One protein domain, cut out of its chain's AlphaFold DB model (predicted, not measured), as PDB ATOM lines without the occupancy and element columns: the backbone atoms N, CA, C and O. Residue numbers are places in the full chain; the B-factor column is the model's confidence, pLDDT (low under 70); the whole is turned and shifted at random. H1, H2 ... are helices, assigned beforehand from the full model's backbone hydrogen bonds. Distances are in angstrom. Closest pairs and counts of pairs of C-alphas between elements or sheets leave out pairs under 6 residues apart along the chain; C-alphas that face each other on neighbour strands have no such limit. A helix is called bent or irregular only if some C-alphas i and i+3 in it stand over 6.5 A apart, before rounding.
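AT A GLANCE: This is residues 651 to 769 of the 847 residues of the protein "Exocyst subunit Exo70 family protein" of Volvox carteri f. nagariensis (UniProt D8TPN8). Two long helices, H2 and the bent H3, run opposite ways side by side with a gap between them, and two short helices bridge that gap from opposite sides: H1 packs on H2 and on the arm H3b, while H4 packs on the arm H3a and comes close to one end of H2. It is a loosely joined set of four helices with few contacts, and from the long loop between H3 and H4, which passes on H4's side, residues 750 to 755 stick out. The printed part has 119 residues, with four named helices in the order H1, H2, H3, H4 and no named strand, and its class is all helix. The whole is compact, with a radius of gyration of the C-alphas of 15.3 A, and the C-alphas span 51 by 36 by 22 A.

IN THESE COORDINATES: Begin with H2, residues 673 to 698: find C-alpha 673 at (22.804, -43.774, 11.289), and from there the helix runs 37.3 A to C-alpha 698 at (25.381, -48.858, -25.599), with z falling along the way. Go on to H3, residues 706 to 731, where z climbs again. By its hydrogen bonds it was assigned as one helix, but it is bent: C-alphas 719 and 722 are 6.9 A apart, where about 5 A would be found in a regular helix. Its arm H3a, residues 706 to 719, is 20.2 A long, and its arm H3b, residues 722 to 731, is 14.5 A long. Look back along the chain for H1, residues 652 to 662, 14.9 A from first to last C-alpha. Last comes H4, residues 758 to 768, 15.2 A long, which ends with C-alpha 768 at (27.703, -56.378, -23.199).

HOW THE PARTS SIT: Start from H2 and look across to the arms of H3. H2 and H3a are apart. H2 and H3b are close but not clearly touching; their closest C-alphas, those of Leu 680 and Tyr 731, are 7.9 A apart, and they run opposite ways at a shallow tilt of 33 degrees, only just short of steep. The two arms stand to each other at a steep tilt of 41 degrees. H1 touches H2, with residues 687 to 691 of H2 alone; the closest C-alphas are those of Leu 654 and Ile 687, 6.8 A apart. H1 and H2 form a helical hairpin, running opposite ways at a shallow tilt of 20 degrees. H1 also touches H3b, where the C-alphas of Leu 658 and Leu 723 come closest at 6.3 A; these two run the same way at a steep tilt of 42 degrees. Now turn to H4, which is apart from H1. It touches H3a, with residues 713 to 717 of H3a alone; the closest C-alphas are those of Arg 713 and Ile 765, 6.7 A apart, and the two run opposite ways at a shallow tilt of 29 degrees. H4 and H2 are close but not clearly touching, with the C-alphas of Phe 695 and Ser 768 closest at 7.0 A. The helix packing is mostly aligned, only just: 2 of the 3 touching pairs are at a shallow tilt. In H1, H2, H3a, H3b and H4 every O i to N i+4 pair is within hydrogen-bond range.

THE WHOLE: The two C-alphas farthest apart, those of Asp 672 and Asp 705, are 50.6 A from each other. The printed part has no cut. The links H1 to H2 and H2 to H3 are short, and the link H3 to H4, residues 732 to 757, is long. The mean pLDDT of the printed part is 76.1; residues 664 to 668, 738, 740 to 741 and 743 to 760 of the model are under 70.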
ATOM      1  N   TRP A 651      30.387 -41.863 -19.469       90.00
ATOM      2  CA  TRP A 651      30.921 -42.542 -18.286       90.00
ATOM      3  C   TRP A 651      31.403 -41.559 -17.210       90.00
ATOM      4  O   TRP A 651      31.237 -41.832 -16.022       90.00
ATOM      5  N   ARG A 652      31.897 -40.372 -17.591       90.06
ATOM      6  CA  ARG A 652      32.366 -39.347 -16.638       90.06
ATOM      7  C   ARG A 652      31.312 -38.896 -15.612       90.06
ATOM      8  O   ARG A 652      31.681 -38.736 -14.452       90.06
ATOM      9  N   PRO A 653      30.010 -38.745 -15.942       90.75
ATOM     10  CA  PRO A 653      28.990 -38.419 -14.942       90.75
ATOM     11  C   PRO A 653      28.830 -39.493 -13.859       90.75
ATOM     12  O   PRO A 653      28.518 -39.156 -12.718       90.75
ATOM     13  N   LEU A 654      29.039 -40.768 -14.204       88.81
ATOM     14  CA  LEU A 654      29.002 -41.878 -13.252       88.81
ATOM     15  C   LEU A 654      30.256 -41.886 -12.373       88.81
ATOM     16  O   LEU A 654      30.148 -41.996 -11.153       88.81
ATOM     17  N   VAL A 655      31.426 -41.705 -12.988       87.94
ATOM     18  CA  VAL A 655      32.711 -41.567 -12.288       87.94
ATOM     19  C   VAL A 655      32.658 -40.407 -11.289       87.94
ATOM     20  O   VAL A 655      32.965 -40.603 -10.120       87.94
ATOM     21  N   ALA A 656      32.135 -39.244 -11.685       87.31
ATOM     22  CA  ALA A 656      31.986 -38.084 -10.805       87.31
ATOM     23  C   ALA A 656      31.060 -38.344  -9.601       87.31
ATOM     24  O   ALA A 656      31.258 -37.770  -8.532       87.31
ATOM     25  N   VAL A 657      30.050 -39.217  -9.735       85.75
ATOM     26  CA  VAL A 657      29.211 -39.631  -8.594       85.75
ATOM     27  C   VAL A 657      30.012 -40.485  -7.608       85.75
ATOM     28  O   VAL A 657      29.833 -40.324  -6.405       85.75
ATOM     29  N   LEU A 658      30.891 -41.365  -8.095       84.44
ATOM     30  CA  LEU A 658      31.764 -42.189  -7.251       84.44
ATOM     31  C   LEU A 658      32.864 -41.345  -6.587       84.44
ATOM     32  O   LEU A 658      33.055 -41.440  -5.377       84.44
ATOM     33  N   GLU A 659      33.514 -40.449  -7.332       85.88
ATOM     34  CA  GLU A 659      34.503 -39.487  -6.809       85.88
ATOM     35  C   GLU A 659      33.884 -38.515  -5.787       85.88
ATOM     36  O   GLU A 659      34.512 -38.161  -4.785       85.88
ATOM     37  N   GLY A 660      32.631 -38.104  -6.011       81.81
ATOM     38  CA  GLY A 660      31.825 -37.291  -5.094       81.81
ATOM     39  C   GLY A 660      31.654 -37.917  -3.711       81.81
ATOM     40  O   GLY A 660      31.639 -37.215  -2.700       81.81
ATOM     41  N   VAL A 661      31.538 -39.245  -3.688       80.31
ATOM     42  CA  VAL A 661      31.333 -40.042  -2.477       80.31
ATOM     43  C   VAL A 661      32.657 -40.426  -1.817       80.31
ATOM     44  O   VAL A 661      32.759 -40.391  -0.596       80.31
ATOM     45  N   LEU A 662      33.663 -40.806  -2.605       78.00
ATOM     46  CA  LEU A 662      34.896 -41.394  -2.082       78.00
ATOM     47  C   LEU A 662      36.021 -40.396  -1.821       78.00
ATOM     48  O   LEU A 662      36.816 -40.629  -0.914       78.00
ATOM     49  N   VAL A 663      36.112 -39.336  -2.631       72.50
ATOM     50  CA  VAL A 663      37.326 -38.510  -2.744       72.50
ATOM     51  C   VAL A 663      37.078 -37.054  -2.364       72.50
ATOM     52  O   VAL A 663      37.875 -36.460  -1.648       72.50
ATOM     53  N   THR A 664      35.999 -36.448  -2.861       62.00
ATOM     54  CA  THR A 664      35.835 -34.980  -2.820       62.00
ATOM     55  C   THR A 664      34.964 -34.466  -1.671       62.00
ATOM     56  O   THR A 664      34.796 -33.256  -1.549       62.00
ATOM     57  N   GLU A 665      34.396 -35.356  -0.846       62.16
ATOM     58  CA  GLU A 665      33.490 -35.056   0.285       62.16
ATOM     59  C   GLU A 665      32.286 -34.136  -0.041       62.16
ATOM     60  O   GLU A 665      31.526 -33.753   0.847       62.16
ATOM     61  N   VAL A 666      32.035 -33.817  -1.318       60.19
ATOM     62  CA  VAL A 666      30.900 -32.987  -1.771       60.19
ATOM     63  C   VAL A 666      29.563 -33.637  -1.405       60.19
ATOM     64  O   VAL A 666      28.576 -32.957  -1.136       60.19
ATOM     65  N   ASP A 667      29.548 -34.968  -1.359       61.72
ATOM     66  CA  ASP A 667      28.440 -35.799  -0.908       61.72
ATOM     67  C   ASP A 667      28.830 -36.575   0.366       61.72
ATOM     68  O   ASP A 667      28.598 -37.779   0.444       61.72
ATOM     69  N   ALA A 668      29.444 -35.906   1.351       67.81
ATOM     70  CA  ALA A 668      29.946 -36.540   2.573       67.81
ATOM     71  C   ALA A 668      28.907 -37.413   3.302       67.81
ATOM     72  O   ALA A 668      27.699 -37.137   3.323       67.81
ATOM     73  N   GLU A 669      29.414 -38.464   3.943       76.12
ATOM     74  CA  GLU A 669      28.625 -39.415   4.716       76.12
ATOM     75  C   GLU A 669      27.859 -38.716   5.856       76.12
ATOM     76  O   GLU A 669      28.466 -38.061   6.710       76.12
ATOM     77  N   PRO A 670      26.522 -38.854   5.933       78.31
ATOM     78  CA  PRO A 670      25.765 -38.312   7.054       78.31
ATOM     79  C   PRO A 670      26.143 -39.011   8.365       78.31
ATOM     80  O   PRO A 670      26.074 -40.233   8.451       78.31
ATOM     81  N   SER A 671      26.437 -38.249   9.422       72.69
ATOM     82  CA  SER A 671      26.831 -38.816  10.725       72.69
ATOM     83  C   SER A 671      25.696 -39.537  11.477       72.69
ATOM     84  O   SER A 671      25.956 -40.299  12.403       72.69
ATOM     85  N   ASP A 672      24.430 -39.292  11.114       79.31
ATOM     86  CA  ASP A 672      23.249 -39.924  11.723       79.31
ATOM     87  C   ASP A 672      22.965 -41.298  11.073       79.31
ATOM     88  O   ASP A 672      22.660 -41.334   9.874       79.31
ATOM     89  N   PRO A 673      22.982 -42.422  11.828       72.88
ATOM     90  CA  PRO A 673      22.804 -43.774  11.289       72.88
ATOM     91  C   PRO A 673      21.530 -43.968  10.455       72.88
ATOM     92  O   PRO A 673      21.532 -44.730   9.487       72.88
ATOM     93  N   GLY A 674      20.430 -43.285  10.798       74.81
ATOM     94  CA  GLY A 674      19.179 -43.374  10.037       74.81
ATOM     95  C   GLY A 674      19.272 -42.693   8.668       74.81
ATOM     96  O   GLY A 674      18.836 -43.246   7.653       74.81
ATOM     97  N   ARG A 675      19.898 -41.510   8.624       79.25
ATOM     98  CA  ARG A 675      20.128 -40.745   7.388       79.25
ATOM     99  C   ARG A 675      21.226 -41.354   6.528       79.25
ATOM    100  O   ARG A 675      21.080 -41.347   5.310       79.25
ATOM    101  N   PHE A 676      22.256 -41.941   7.136       80.00
ATOM    102  CA  PHE A 676      23.323 -42.665   6.446       80.00
ATOM    103  C   PHE A 676      22.769 -43.830   5.616       80.00
ATOM    104  O   PHE A 676      23.023 -43.922   4.418       80.00
ATOM    105  N   LYS A 677      21.900 -44.664   6.207       80.50
ATOM    106  CA  LYS A 677      21.255 -45.775   5.485       80.50
ATOM    107  C   LYS A 677      20.381 -45.294   4.323       80.50
ATOM    108  O   LYS A 677      20.360 -45.923   3.265       80.50
ATOM    109  N   ALA A 678      19.651 -44.190   4.497       80.25
ATOM    110  CA  ALA A 678      18.827 -43.603   3.436       80.25
ATOM    111  C   ALA A 678      19.678 -42.996   2.305       80.25
ATOM    112  O   ALA A 678      19.371 -43.184   1.126       80.25
ATOM    113  N   TRP A 679      20.770 -42.320   2.663       85.62
ATOM    114  CA  TRP A 679      21.754 -41.780   1.731       85.62
ATOM    115  C   TRP A 679      22.420 -42.897   0.918       85.62
ATOM    116  O   TRP A 679      22.437 -42.820  -0.310       85.62
ATOM    117  N   LEU A 680      22.827 -43.996   1.561       82.81
ATOM    118  CA  LEU A 680      23.485 -45.118   0.893       82.81
ATOM    119  C   LEU A 680      22.555 -45.824  -0.106       82.81
ATOM    120  O   LEU A 680      22.938 -46.070  -1.250       82.81
ATOM    121  N   LYS A 681      21.280 -46.041   0.261       82.25
ATOM    122  CA  LYS A 681      20.244 -46.517  -0.681       82.25
ATOM    123  C   LYS A 681      20.104 -45.598  -1.891       82.25
ATOM    124  O   LYS A 681      19.929 -46.084  -3.006       82.25
ATOM    125  N   SER A 682      20.151 -44.285  -1.673       84.50
ATOM    126  CA  SER A 682      20.052 -43.291  -2.743       84.50
ATOM    127  C   SER A 682      21.258 -43.356  -3.689       84.50
ATOM    128  O   SER A 682      21.072 -43.366  -4.906       84.50
ATOM    129  N   LYS A 683      22.484 -43.492  -3.160       86.19
ATOM    130  CA  LYS A 683      23.711 -43.605  -3.970       86.19
ATOM    131  C   LYS A 683      23.760 -44.904  -4.776       86.19
ATOM    132  O   LYS A 683      23.901 -44.827  -5.995       86.19
ATOM    133  N   PHE A 684      23.514 -46.064  -4.158       83.62
ATOM    134  CA  PHE A 684      23.418 -47.339  -4.889       83.62
ATOM    135  C   PHE A 684      22.312 -47.313  -5.954       83.62
ATOM    136  O   PHE A 684      22.525 -47.763  -7.076       83.62
ATOM    137  N   ALA A 685      21.139 -46.740  -5.655       83.94
ATOM    138  CA  ALA A 685      20.071 -46.607  -6.647       83.94
ATOM    139  C   ALA A 685      20.467 -45.701  -7.823       83.94
ATOM    140  O   ALA A 685      20.139 -46.011  -8.968       83.94
ATOM    141  N   LYS A 686      21.172 -44.596  -7.552       84.88
ATOM    142  CA  LYS A 686      21.643 -43.660  -8.578       84.88
ATOM    143  C   LYS A 686      22.707 -44.297  -9.475       84.88
ATOM    144  O   LYS A 686      22.578 -44.200 -10.692       84.88
ATOM    145  N   ILE A 687      23.685 -44.991  -8.889       86.31
ATOM    146  CA  ILE A 687      24.743 -45.716  -9.611       86.31
ATOM    147  C   ILE A 687      24.138 -46.824 -10.483       86.31
ATOM    148  O   ILE A 687      24.370 -46.845 -11.689       86.31
ATOM    149  N   ASN A 688      23.281 -47.677  -9.913       86.12
ATOM    150  CA  ASN A 688      22.648 -48.772 -10.656       86.12
ATOM    151  C   ASN A 688      21.754 -48.258 -11.794       86.12
ATOM    152  O   ASN A 688      21.774 -48.805 -12.888       86.12
ATOM    153  N   SER A 689      20.996 -47.178 -11.567       86.38
ATOM    154  CA  SER A 689      20.156 -46.561 -12.603       86.38
ATOM    155  C   SER A 689      20.981 -46.005 -13.771       86.38
ATOM    156  O   SER A 689      20.608 -46.174 -14.935       86.38
ATOM    157  N   GLN A 690      22.118 -45.366 -13.476       86.19
ATOM    158  CA  GLN A 690      23.021 -44.853 -14.507       86.19
ATOM    159  C   GLN A 690      23.693 -45.988 -15.287       86.19
ATOM    160  O   GLN A 690      23.658 -45.962 -16.516       86.19
ATOM    161  N   LEU A 691      24.221 -47.007 -14.601       85.19
ATOM    162  CA  LEU A 691      24.807 -48.189 -15.239       85.19
ATOM    163  C   LEU A 691      23.791 -48.913 -16.134       85.19
ATOM    164  O   LEU A 691      24.076 -49.153 -17.305       85.19
ATOM    165  N   ASP A 692      22.580 -49.183 -15.638       84.19
ATOM    166  CA  ASP A 692      21.518 -49.833 -16.414       84.19
ATOM    167  C   ASP A 692      21.148 -49.022 -17.666       84.19
ATOM    168  O   ASP A 692      20.951 -49.582 -18.747       84.19
ATOM    169  N   SER A 693      21.071 -47.692 -17.544       86.19
ATOM    170  CA  SER A 693      20.797 -46.805 -18.677       86.19
ATOM    171  C   SER A 693      21.913 -46.858 -19.722       86.19
ATOM    172  O   SER A 693      21.624 -46.945 -20.918       86.19
ATOM    173  N   ILE A 694      23.174 -46.830 -19.287       86.94
ATOM    174  CA  ILE A 694      24.345 -46.883 -20.168       86.94
ATOM    175  C   ILE A 694      24.407 -48.233 -20.889       86.94
ATOM    176  O   ILE A 694      24.415 -48.258 -22.119       86.94
ATOM    177  N   PHE A 695      24.346 -49.356 -20.165       85.00
ATOM    178  CA  PHE A 695      24.378 -50.692 -20.771       85.00
ATOM    179  C   PHE A 695      23.201 -50.925 -21.722       85.00
ATOM    180  O   PHE A 695      23.383 -51.486 -22.804       85.00
ATOM    181  N   LYS A 696      21.997 -50.448 -21.385       83.19
ATOM    182  CA  LYS A 696      20.827 -50.557 -22.268       83.19
ATOM    183  C   LYS A 696      20.999 -49.776 -23.572       83.19
ATOM    184  O   LYS A 696      20.559 -50.248 -24.617       83.19
ATOM    185  N   GLN A 697      21.595 -48.587 -23.521       83.19
ATOM    186  CA  GLN A 697      21.806 -47.763 -24.713       83.19
ATOM    187  C   GLN A 697      22.981 -48.273 -25.556       83.19
ATOM    188  O   GLN A 697      22.844 -48.419 -26.768       83.19
ATOM    189  N   GLN A 698      24.113 -48.574 -24.922       85.25
ATOM    190  CA  GLN A 698      25.381 -48.858 -25.599       85.25
ATOM    191  C   GLN A 698      25.556 -50.325 -26.022       85.25
ATOM    192  O   GLN A 698      26.394 -50.613 -26.876       85.25
ATOM    193  N   SER A 699      24.753 -51.258 -25.497       78.88
ATOM    194  CA  SER A 699      24.725 -52.651 -25.988       78.88
ATOM    195  C   SER A 699      24.224 -52.772 -27.430       78.88
ATOM    196  O   SER A 699      24.641 -53.673 -28.157       78.88
ATOM    197  N   ALA A 700      23.385 -51.826 -27.865       76.50
ATOM    198  CA  ALA A 700      22.916 -51.720 -29.242       76.50
ATOM    199  C   ALA A 700      23.922 -51.020 -30.175       76.50
ATOM    200  O   ALA A 700      23.742 -51.046 -31.392       76.50
ATOM    201  N   TRP A 701      24.950 -50.361 -29.634       85.81
ATOM    202  CA  TRP A 701      25.972 -49.679 -30.432       85.81
ATOM    203  C   TRP A 701      27.024 -50.684 -30.904       85.81
ATOM    204  O   TRP A 701      27.083 -51.812 -30.413       85.81
ATOM    205  N   THR A 702      27.849 -50.309 -31.883       79.88
ATOM    206  CA  THR A 702      28.864 -51.213 -32.445       79.88
ATOM    207  C   THR A 702      30.143 -50.458 -32.774       79.88
ATOM    208  O   THR A 702      30.102 -49.382 -33.372       79.88
ATOM    209  N   ILE A 703      31.279 -51.050 -32.407       81.19
ATOM    210  CA  ILE A 703      32.617 -50.639 -32.840       81.19
ATOM    211  C   ILE A 703      33.166 -51.792 -33.694       81.19
ATOM    212  O   ILE A 703      33.433 -52.862 -33.140       81.19
ATOM    213  N   PRO A 704      33.279 -51.627 -35.027       76.94
ATOM    214  CA  PRO A 704      33.685 -52.713 -35.922       76.94
ATOM    215  C   PRO A 704      35.122 -53.198 -35.704       76.94
ATOM    216  O   PRO A 704      35.390 -54.392 -35.809       76.94
ATOM    217  N   ASP A 705      36.047 -52.283 -35.404       77.25
ATOM    218  CA  ASP A 705      37.448 -52.629 -35.172       77.25
ATOM    219  C   ASP A 705      37.634 -53.217 -33.766       77.25
ATOM    220  O   ASP A 705      37.353 -52.571 -32.755       77.25
ATOM    221  N   ALA A 706      38.120 -54.459 -33.692       82.12
ATOM    222  CA  ALA A 706      38.281 -55.177 -32.431       82.12
ATOM    223  C   ALA A 706      39.357 -54.566 -31.516       82.12
ATOM    224  O   ALA A 706      39.203 -54.607 -30.291       82.12
ATOM    225  N   LYS A 707      40.425 -53.985 -32.081       86.44
ATOM    226  CA  LYS A 707      41.497 -53.345 -31.305       86.44
ATOM    227  C   LYS A 707      40.994 -52.044 -30.697       86.44
ATOM    228  O   LYS A 707      41.146 -51.854 -29.493       86.44
ATOM    229  N   LEU A 708      40.313 -51.210 -31.486       86.25
ATOM    230  CA  LEU A 708      39.679 -49.983 -31.004       86.25
ATOM    231  C   LEU A 708      38.598 -50.287 -29.957       86.25
ATOM    232  O   LEU A 708      38.565 -49.656 -28.905       86.25
ATOM    233  N   LYS A 709      37.755 -51.301 -30.198       86.25
ATOM    234  CA  LYS A 709      36.724 -51.746 -29.245       86.25
ATOM    235  C   LYS A 709      37.333 -52.134 -27.898       86.25
ATOM    236  O   LYS A 709      36.837 -51.721 -26.853       86.25
ATOM    237  N   THR A 710      38.417 -52.907 -27.928       89.38
ATOM    238  CA  THR A 710      39.131 -53.335 -26.718       89.38
ATOM    239  C   THR A 710      39.796 -52.151 -26.019       89.38
ATOM    240  O   THR A 710      39.687 -52.030 -24.803       89.38
ATOM    241  N   ALA A 711      40.415 -51.233 -26.768       89.00
ATOM    242  CA  ALA A 711      41.026 -50.028 -26.213       89.00
ATOM    243  C   ALA A 711      40.000 -49.149 -25.481       89.00
ATOM    244  O   ALA A 711      40.216 -48.791 -24.326       89.00
ATOM    245  N   VAL A 712      38.844 -48.879 -26.098       88.12
ATOM    246  CA  VAL A 712      37.771 -48.080 -25.481       88.12
ATOM    247  C   VAL A 712      37.231 -48.750 -24.216       88.12
ATOM    248  O   VAL A 712      37.037 -48.075 -23.207       88.12
ATOM    249  N   ARG A 713      37.023 -50.075 -24.233       90.00
ATOM    250  CA  ARG A 713      36.613 -50.828 -23.035       90.00
ATOM    251  C   ARG A 713      37.654 -50.749 -21.929       90.00
ATOM    252  O   ARG A 713      37.287 -50.520 -20.785       90.00
ATOM    253  N   ASN A 714      38.934 -50.894 -22.259       89.94
ATOM    254  CA  ASN A 714      40.011 -50.830 -21.276       89.94
ATOM    255  C   ASN A 714      40.083 -49.465 -20.588       89.94
ATOM    256  O   ASN A 714      40.250 -49.438 -19.375       89.94
ATOM    257  N   VAL A 715      39.894 -48.359 -21.316       89.88
ATOM    258  CA  VAL A 715      39.850 -47.025 -20.689       89.88
ATOM    259  C   VAL A 715      38.651 -46.903 -19.743       89.88
ATOM    260  O   VAL A 715      38.815 -46.486 -18.603       89.88
ATOM    261  N   ILE A 716      37.465 -47.376 -20.149       89.38
ATOM    262  CA  ILE A 716      36.287 -47.407 -19.260       89.38
ATOM    263  C   ILE A 716      36.578 -48.226 -17.992       89.38
ATOM    264  O   ILE A 716      36.218 -47.811 -16.892       89.38
ATOM    265  N   LYS A 717      37.241 -49.382 -18.130       87.75
ATOM    266  CA  LYS A 717      37.627 -50.233 -16.997       87.75
ATOM    267  C   LYS A 717      38.620 -49.538 -16.067       87.75
ATOM    268  O   LYS A 717      38.437 -49.598 -14.854       87.75
ATOM    269  N   GLN A 718      39.631 -48.873 -16.624       88.44
ATOM    270  CA  GLN A 718      40.649 -48.142 -15.864       88.44
ATOM    271  C   GLN A 718      40.048 -47.006 -15.033       88.44
ATOM    272  O   GLN A 718      40.439 -46.841 -13.880       88.44
ATOM    273  N   ASP A 719      39.067 -46.285 -15.577       86.62
ATOM    274  CA  ASP A 719      38.437 -45.165 -14.875       86.62
ATOM    275  C   ASP A 719      37.387 -45.619 -13.846       86.62
ATOM    276  O   ASP A 719      37.252 -45.024 -12.778       86.62
ATOM    277  N   LEU A 720      36.615 -46.668 -14.156       86.94
ATOM    278  CA  LEU A 720      35.451 -47.057 -13.355       86.94
ATOM    279  C   LEU A 720      35.759 -48.094 -12.271       86.94
ATOM    280  O   LEU A 720      35.261 -47.964 -11.151       86.94
ATOM    281  N   LEU A 721      36.521 -49.149 -12.591       85.69
ATOM    282  CA  LEU A 721      36.675 -50.305 -11.697       85.69
ATOM    283  C   LEU A 721      37.369 -49.969 -10.367       85.69
ATOM    284  O   LEU A 721      36.875 -50.450  -9.348       85.69
ATOM    285  N   PRO A 722      38.436 -49.142 -10.315       86.62
ATOM    286  CA  PRO A 722      39.087 -48.806  -9.047       86.62
ATOM    287  C   PRO A 722      38.145 -48.075  -8.082       86.62
ATOM    288  O   PRO A 722      38.031 -48.450  -6.917       86.62
ATOM    289  N   LEU A 723      37.410 -47.081  -8.588       84.44
ATOM    290  CA  LEU A 723      36.476 -46.285  -7.792       84.44
ATOM    291  C   LEU A 723      35.244 -47.094  -7.379       84.44
ATOM    292  O   LEU A 723      34.769 -46.987  -6.252       84.44
ATOM    293  N   TYR A 724      34.713 -47.921  -8.280       84.19
ATOM    294  CA  TYR A 724      33.579 -48.775  -7.946       84.19
ATOM    295  C   TYR A 724      33.965 -49.862  -6.936       84.19
ATOM    296  O   TYR A 724      33.190 -50.129  -6.020       84.19
ATOM    297  N   GLY A 725      35.161 -50.446  -7.068       81.38
ATOM    298  CA  GLY A 725      35.705 -51.419  -6.121       81.38
ATOM    299  C   GLY A 725      35.849 -50.833  -4.717       81.38
ATOM    300  O   GLY A 725      35.320 -51.398  -3.766       81.38
ATOM    301  N   GLU A 726      36.453 -49.650  -4.590       81.62
ATOM    302  CA  GLU A 726      36.600 -48.974  -3.293       81.62
ATOM    303  C   GLU A 726      35.244 -48.597  -2.668       81.62
ATOM    304  O   GLU A 726      35.027 -48.787  -1.469       81.62
ATOM    305  N   PHE A 727      34.299 -48.106  -3.478       83.56
ATOM    306  CA  PHE A 727      32.928 -47.824  -3.038       83.56
ATOM    307  C   PHE A 727      32.221 -49.086  -2.547       83.56
ATOM    308  O   PHE A 727      31.546 -49.071  -1.514       83.56
ATOM    309  N   TRP A 728      32.389 -50.186  -3.272       79.19
ATOM    310  CA  TRP A 728      31.802 -51.460  -2.913       79.19
ATOM    311  C   TRP A 728      32.372 -51.988  -1.595       79.19
ATOM    312  O   TRP A 728      31.604 -52.309  -0.686       79.19
ATOM    313  N   ASP A 729      33.694 -52.018  -1.449       79.44
ATOM    314  CA  ASP A 729      34.358 -52.539  -0.252       79.44
ATOM    315  C   ASP A 729      34.002 -51.729   1.004       79.44
ATOM    316  O   ASP A 729      33.775 -52.301   2.072       79.44
ATOM    317  N   ARG A 730      33.871 -50.399   0.874       79.25
ATOM    318  CA  ARG A 730      33.546 -49.497   1.990       79.25
ATOM    319  C   ARG A 730      32.124 -49.677   2.524       79.25
ATOM    320  O   ARG A 730      31.917 -49.580   3.734       79.25
ATOM    321  N   TYR A 731      31.140 -49.923   1.657       79.19
ATOM    322  CA  TYR A 731      29.724 -49.838   2.041       79.19
ATOM    323  C   TYR A 731      28.936 -51.149   1.985       79.19
ATOM    324  O   TYR A 731      27.813 -51.199   2.492       79.19
ATOM    325  N   THR A 732      29.494 -52.218   1.417       73.94
ATOM    326  CA  THR A 732      28.790 -53.511   1.307       73.94
ATOM    327  C   THR A 732      28.684 -54.241   2.646       73.94
ATOM    328  O   THR A 732      27.701 -54.932   2.890       73.94
ATOM    329  N   ALA A 733      29.643 -54.040   3.556       71.06
ATOM    330  CA  ALA A 733      29.623 -54.633   4.897       71.06
ATOM    331  C   ALA A 733      28.613 -53.972   5.863       71.06
ATOM    332  O   ALA A 733      28.483 -54.397   7.011       71.06
ATOM    333  N   VAL A 734      27.908 -52.919   5.433       76.12
ATOM    334  CA  VAL A 734      26.962 -52.166   6.265       76.12
ATOM    335  C   VAL A 734      25.539 -52.706   6.088       76.12
ATOM    336  O   VAL A 734      24.996 -52.699   4.988       76.12
ATOM    337  N   ASP A 735      24.852 -53.039   7.186       71.00
ATOM    338  CA  ASP A 735      23.429 -53.419   7.166       71.00
ATOM    339  C   ASP A 735      22.504 -52.206   6.947       71.00
ATOM    340  O   ASP A 735      21.861 -51.680   7.870       71.00
ATOM    341  N   PHE A 736      22.432 -51.717   5.709       74.56
ATOM    342  CA  PHE A 736      21.663 -50.517   5.369       74.56
ATOM    343  C   PHE A 736      20.235 -50.796   4.864       74.56
ATOM    344  O   PHE A 736      19.398 -49.887   4.848       74.56
ATOM    345  N   THR A 737      19.909 -52.031   4.470       73.75
ATOM    346  CA  THR A 737      18.620 -52.389   3.852       73.75
ATOM    347  C   THR A 737      18.143 -53.795   4.229       73.75
ATOM    348  O   THR A 737      18.947 -54.680   4.469       73.75
ATOM    349  N   THR A 738      16.823 -54.011   4.236       68.75
ATOM    350  CA  THR A 738      16.191 -55.336   4.403       68.75
ATOM    351  C   THR A 738      16.109 -56.126   3.093       68.75
ATOM    352  O   THR A 738      15.798 -57.311   3.106       68.75
ATOM    353  N   HIS A 739      16.374 -55.468   1.959       73.00
ATOM    354  CA  HIS A 739      16.386 -56.059   0.618       73.00
ATOM    355  C   HIS A 739      17.722 -55.738  -0.077       73.00
ATOM    356  O   HIS A 739      17.765 -54.788  -0.869       73.00
ATOM    357  N   PRO A 740      18.816 -56.444   0.270       67.25
ATOM    358  CA  PRO A 740      20.154 -56.201  -0.282       67.25
ATOM    359  C   PRO A 740      20.202 -56.392  -1.802       67.25
ATOM    360  O   PRO A 740      20.655 -55.481  -2.493       67.25
ATOM    361  N   ASP A 741      19.575 -57.446  -2.333       67.62
ATOM    362  CA  ASP A 741      19.545 -57.805  -3.766       67.62
ATOM    363  C   ASP A 741      19.066 -56.672  -4.697       67.62
ATOM    364  O   ASP A 741      19.401 -56.602  -5.879       67.62
ATOM    365  N   LYS A 742      18.252 -55.743  -4.176       71.94
ATOM    366  CA  LYS A 742      17.741 -54.604  -4.953       71.94
ATOM    367  C   LYS A 742      18.825 -53.558  -5.242       71.94
ATOM    368  O   LYS A 742      18.728 -52.863  -6.261       71.94
ATOM    369  N   TYR A 743      19.794 -53.414  -4.339       66.88
ATOM    370  CA  TYR A 743      20.826 -52.373  -4.344       66.88
ATOM    371  C   TYR A 743      22.214 -52.944  -4.656       66.88
ATOM    372  O   TYR A 743      22.972 -52.314  -5.388       66.88
ATOM    373  N   LEU A 744      22.499 -54.159  -4.201       69.88
ATOM    374  CA  LEU A 744      23.707 -54.926  -4.489       69.88
ATOM    375  C   LEU A 744      23.477 -55.801  -5.740       69.88
ATOM    376  O   LEU A 744      23.507 -57.019  -5.686       69.88
ATOM    377  N   ARG A 745      23.156 -55.179  -6.888       62.97
ATOM    378  CA  ARG A 745      22.732 -55.902  -8.114       62.97
ATOM    379  C   ARG A 745      23.853 -56.636  -8.848       62.97
ATOM    380  O   ARG A 745      23.575 -57.557  -9.608       62.97
ATOM    381  N   TYR A 746      25.090 -56.201  -8.654       59.03
ATOM    382  CA  TYR A 746      26.279 -56.780  -9.283       59.03
ATOM    383  C   TYR A 746      26.979 -57.771  -8.336       59.03
ATOM    384  O   TYR A 746      28.197 -57.894  -8.338       59.03
ATOM    385  N   GLU A 747      26.192 -58.433  -7.482       44.22
ATOM    386  CA  GLU A 747      26.646 -59.453  -6.541       44.22
ATOM    387  C   GLU A 747      26.792 -60.804  -7.261       44.22
ATOM    388  O   GLU A 747      25.879 -61.271  -7.953       44.22
ATOM    389  N   CYS A 748      27.963 -61.423  -7.090       34.25
ATOM    390  CA  CYS A 748      28.291 -62.730  -7.640       34.25
ATOM    391  C   CYS A 748      27.252 -63.759  -7.172       34.25
ATOM    392  O   CYS A 748      27.053 -63.971  -5.971       34.25
ATOM    393  N   ALA A 749      26.582 -64.416  -8.124       34.59
ATOM    394  CA  ALA A 749      25.753 -65.576  -7.835       34.59
ATOM    395  C   ALA A 749      26.591 -66.574  -7.022       34.59
ATOM    396  O   ALA A 749      27.699 -66.913  -7.422       34.59
ATOM    397  N   ARG A 750      26.059 -67.020  -5.876       35.97
ATOM    398  CA  ARG A 750      26.706 -67.798  -4.795       35.97
ATOM    399  C   ARG A 750      27.373 -69.143  -5.177       35.97
ATOM    400  O   ARG A 750      27.528 -70.003  -4.316       35.97
ATOM    401  N   GLN A 751      27.759 -69.378  -6.426       37.97
ATOM    402  CA  GLN A 751      28.387 -70.613  -6.889       37.97
ATOM    403  C   GLN A 751      29.475 -70.358  -7.944       37.97
ATOM    404  O   GLN A 751      29.460 -70.984  -8.991       37.97
ATOM    405  N   CYS A 752      30.442 -69.483  -7.668       32.31
ATOM    406  CA  CYS A 752      31.753 -69.534  -8.321       32.31
ATOM    407  C   CYS A 752      32.829 -69.167  -7.296       32.31
ATOM    408  O   CYS A 752      32.813 -68.096  -6.696       32.31
ATOM    409  N   THR A 753      33.738 -70.103  -7.048       36.28
ATOM    410  CA  THR A 753      34.908 -69.926  -6.188       36.28
ATOM    411  C   THR A 753      35.893 -68.952  -6.829       36.28
ATOM    412  O   THR A 753      36.317 -69.194  -7.956       36.28
ATOM    413  N   ALA A 754      36.293 -67.936  -6.057       39.50
ATOM    414  CA  ALA A 754      37.362 -66.967  -6.321       39.50
ATOM    415  C   ALA A 754      37.082 -65.927  -7.424       39.50
ATOM    416  O   ALA A 754      37.616 -66.039  -8.519       39.50
ATOM    417  N   ALA A 755      36.283 -64.902  -7.106       35.72
ATOM    418  CA  ALA A 755      36.215 -63.656  -7.874       35.72
ATOM    419  C   ALA A 755      35.515 -62.554  -7.058       35.72
ATOM    420  O   ALA A 755      34.394 -62.764  -6.585       35.72
ATOM    421  N   TYR A 756      36.156 -61.400  -6.858       45.69
ATOM    422  CA  TYR A 756      35.555 -60.245  -6.170       45.69
ATOM    423  C   TYR A 756      34.518 -59.536  -7.088       45.69
ATOM    424  O   TYR A 756      34.652 -59.565  -8.308       45.69
ATOM    425  N   PRO A 757      33.486 -58.852  -6.548       54.78
ATOM    426  CA  PRO A 757      32.415 -58.174  -7.307       54.78
ATOM    427  C   PRO A 757      32.807 -57.175  -8.432       54.78
ATOM    428  O   PRO A 757      32.038 -57.085  -9.394       54.78
ATOM    429  N   PRO A 758      33.964 -56.468  -8.433       58.44
ATOM    430  CA  PRO A 758      34.447 -55.745  -9.623       58.44
ATOM    431  C   PRO A 758      34.582 -56.620 -10.884       58.44
ATOM    432  O   PRO A 758      34.411 -56.109 -11.989       58.44
ATOM    433  N   GLU A 759      34.800 -57.932 -10.745       63.53
ATOM    434  CA  GLU A 759      34.985 -58.856 -11.873       63.53
ATOM    435  C   GLU A 759      33.684 -59.103 -12.658       63.53
ATOM    436  O   GLU A 759      33.712 -59.326 -13.868       63.53
ATOM    437  N   GLN A 760      32.513 -58.996 -12.016       67.19
ATOM    438  CA  GLN A 760      31.223 -59.112 -12.708       67.19
ATOM    439  C   GLN A 760      30.905 -57.856 -13.527       67.19
ATOM    440  O   GLN A 760      30.365 -57.954 -14.633       67.19
ATOM    441  N   LEU A 761      31.243 -56.670 -13.010       76.06
ATOM    442  CA  LEU A 761      31.111 -55.421 -13.758       76.06
ATOM    443  C   LEU A 761      32.101 -55.386 -14.930       76.06
ATOM    444  O   LEU A 761      31.714 -55.019 -16.040       76.06
ATOM    445  N   GLU A 762      33.334 -55.846 -14.715       80.81
ATOM    446  CA  GLU A 762      34.318 -56.063 -15.778       80.81
ATOM    447  C   GLU A 762      33.792 -57.031 -16.850       80.81
ATOM    448  O   GLU A 762      33.803 -56.701 -18.038       80.81
ATOM    449  N   PHE A 763      33.216 -58.168 -16.446       79.75
ATOM    450  CA  PHE A 763      32.609 -59.124 -17.371       79.75
ATOM    451  C   PHE A 763      31.485 -58.490 -18.205       79.75
ATOM    452  O   PHE A 763      31.413 -58.708 -19.417       79.75
ATOM    453  N   LEU A 764      30.622 -57.672 -17.592       78.50
ATOM    454  CA  LEU A 764      29.557 -56.962 -18.302       78.50
ATOM    455  C   LEU A 764      30.106 -55.931 -19.297       78.50
ATOM    456  O   LEU A 764      29.578 -55.833 -20.406       78.50
ATOM    457  N   ILE A 765      31.165 -55.200 -18.943       84.19
ATOM    458  CA  ILE A 765      31.841 -54.253 -19.845       84.19
ATOM    459  C   ILE A 765      32.419 -54.991 -21.060       84.19
ATOM    460  O   ILE A 765      32.216 -54.557 -22.199       84.19
ATOM    461  N   ASP A 766      33.057 -56.141 -20.839       82.69
ATOM    462  CA  ASP A 766      33.707 -56.914 -21.898       82.69
ATOM    463  C   ASP A 766      32.722 -57.661 -22.815       82.69
ATOM    464  O   ASP A 766      33.002 -57.825 -24.005       82.69
ATOM    465  N   HIS A 767      31.551 -58.064 -22.310       79.38
ATOM    466  CA  HIS A 767      30.613 -58.920 -23.054       79.38
ATOM    467  C   HIS A 767      29.302 -58.237 -23.469       79.38
ATOM    468  O   HIS A 767      28.557 -58.802 -24.272       79.38
ATOM    469  N   SER A 768      28.994 -57.044 -22.945       76.06
ATOM    470  CA  SER A 768      27.703 -56.378 -23.199       76.06
ATOM    471  C   SER A 768      27.806 -55.081 -23.998       76.06
ATOM    472  O   SER A 768      26.863 -54.749 -24.714       76.06
ATOM    473  N   LEU A 769      28.906 -54.328 -23.902       83.06
ATOM    474  CA  LEU A 769      29.044 -53.043 -24.604       83.06
ATOM    475  C   LEU A 769      29.474 -53.235 -26.056       83.06
ATOM    476  O   LEU A 769      30.364 -54.025 -26.327       83.06
TER     477      LEU A 769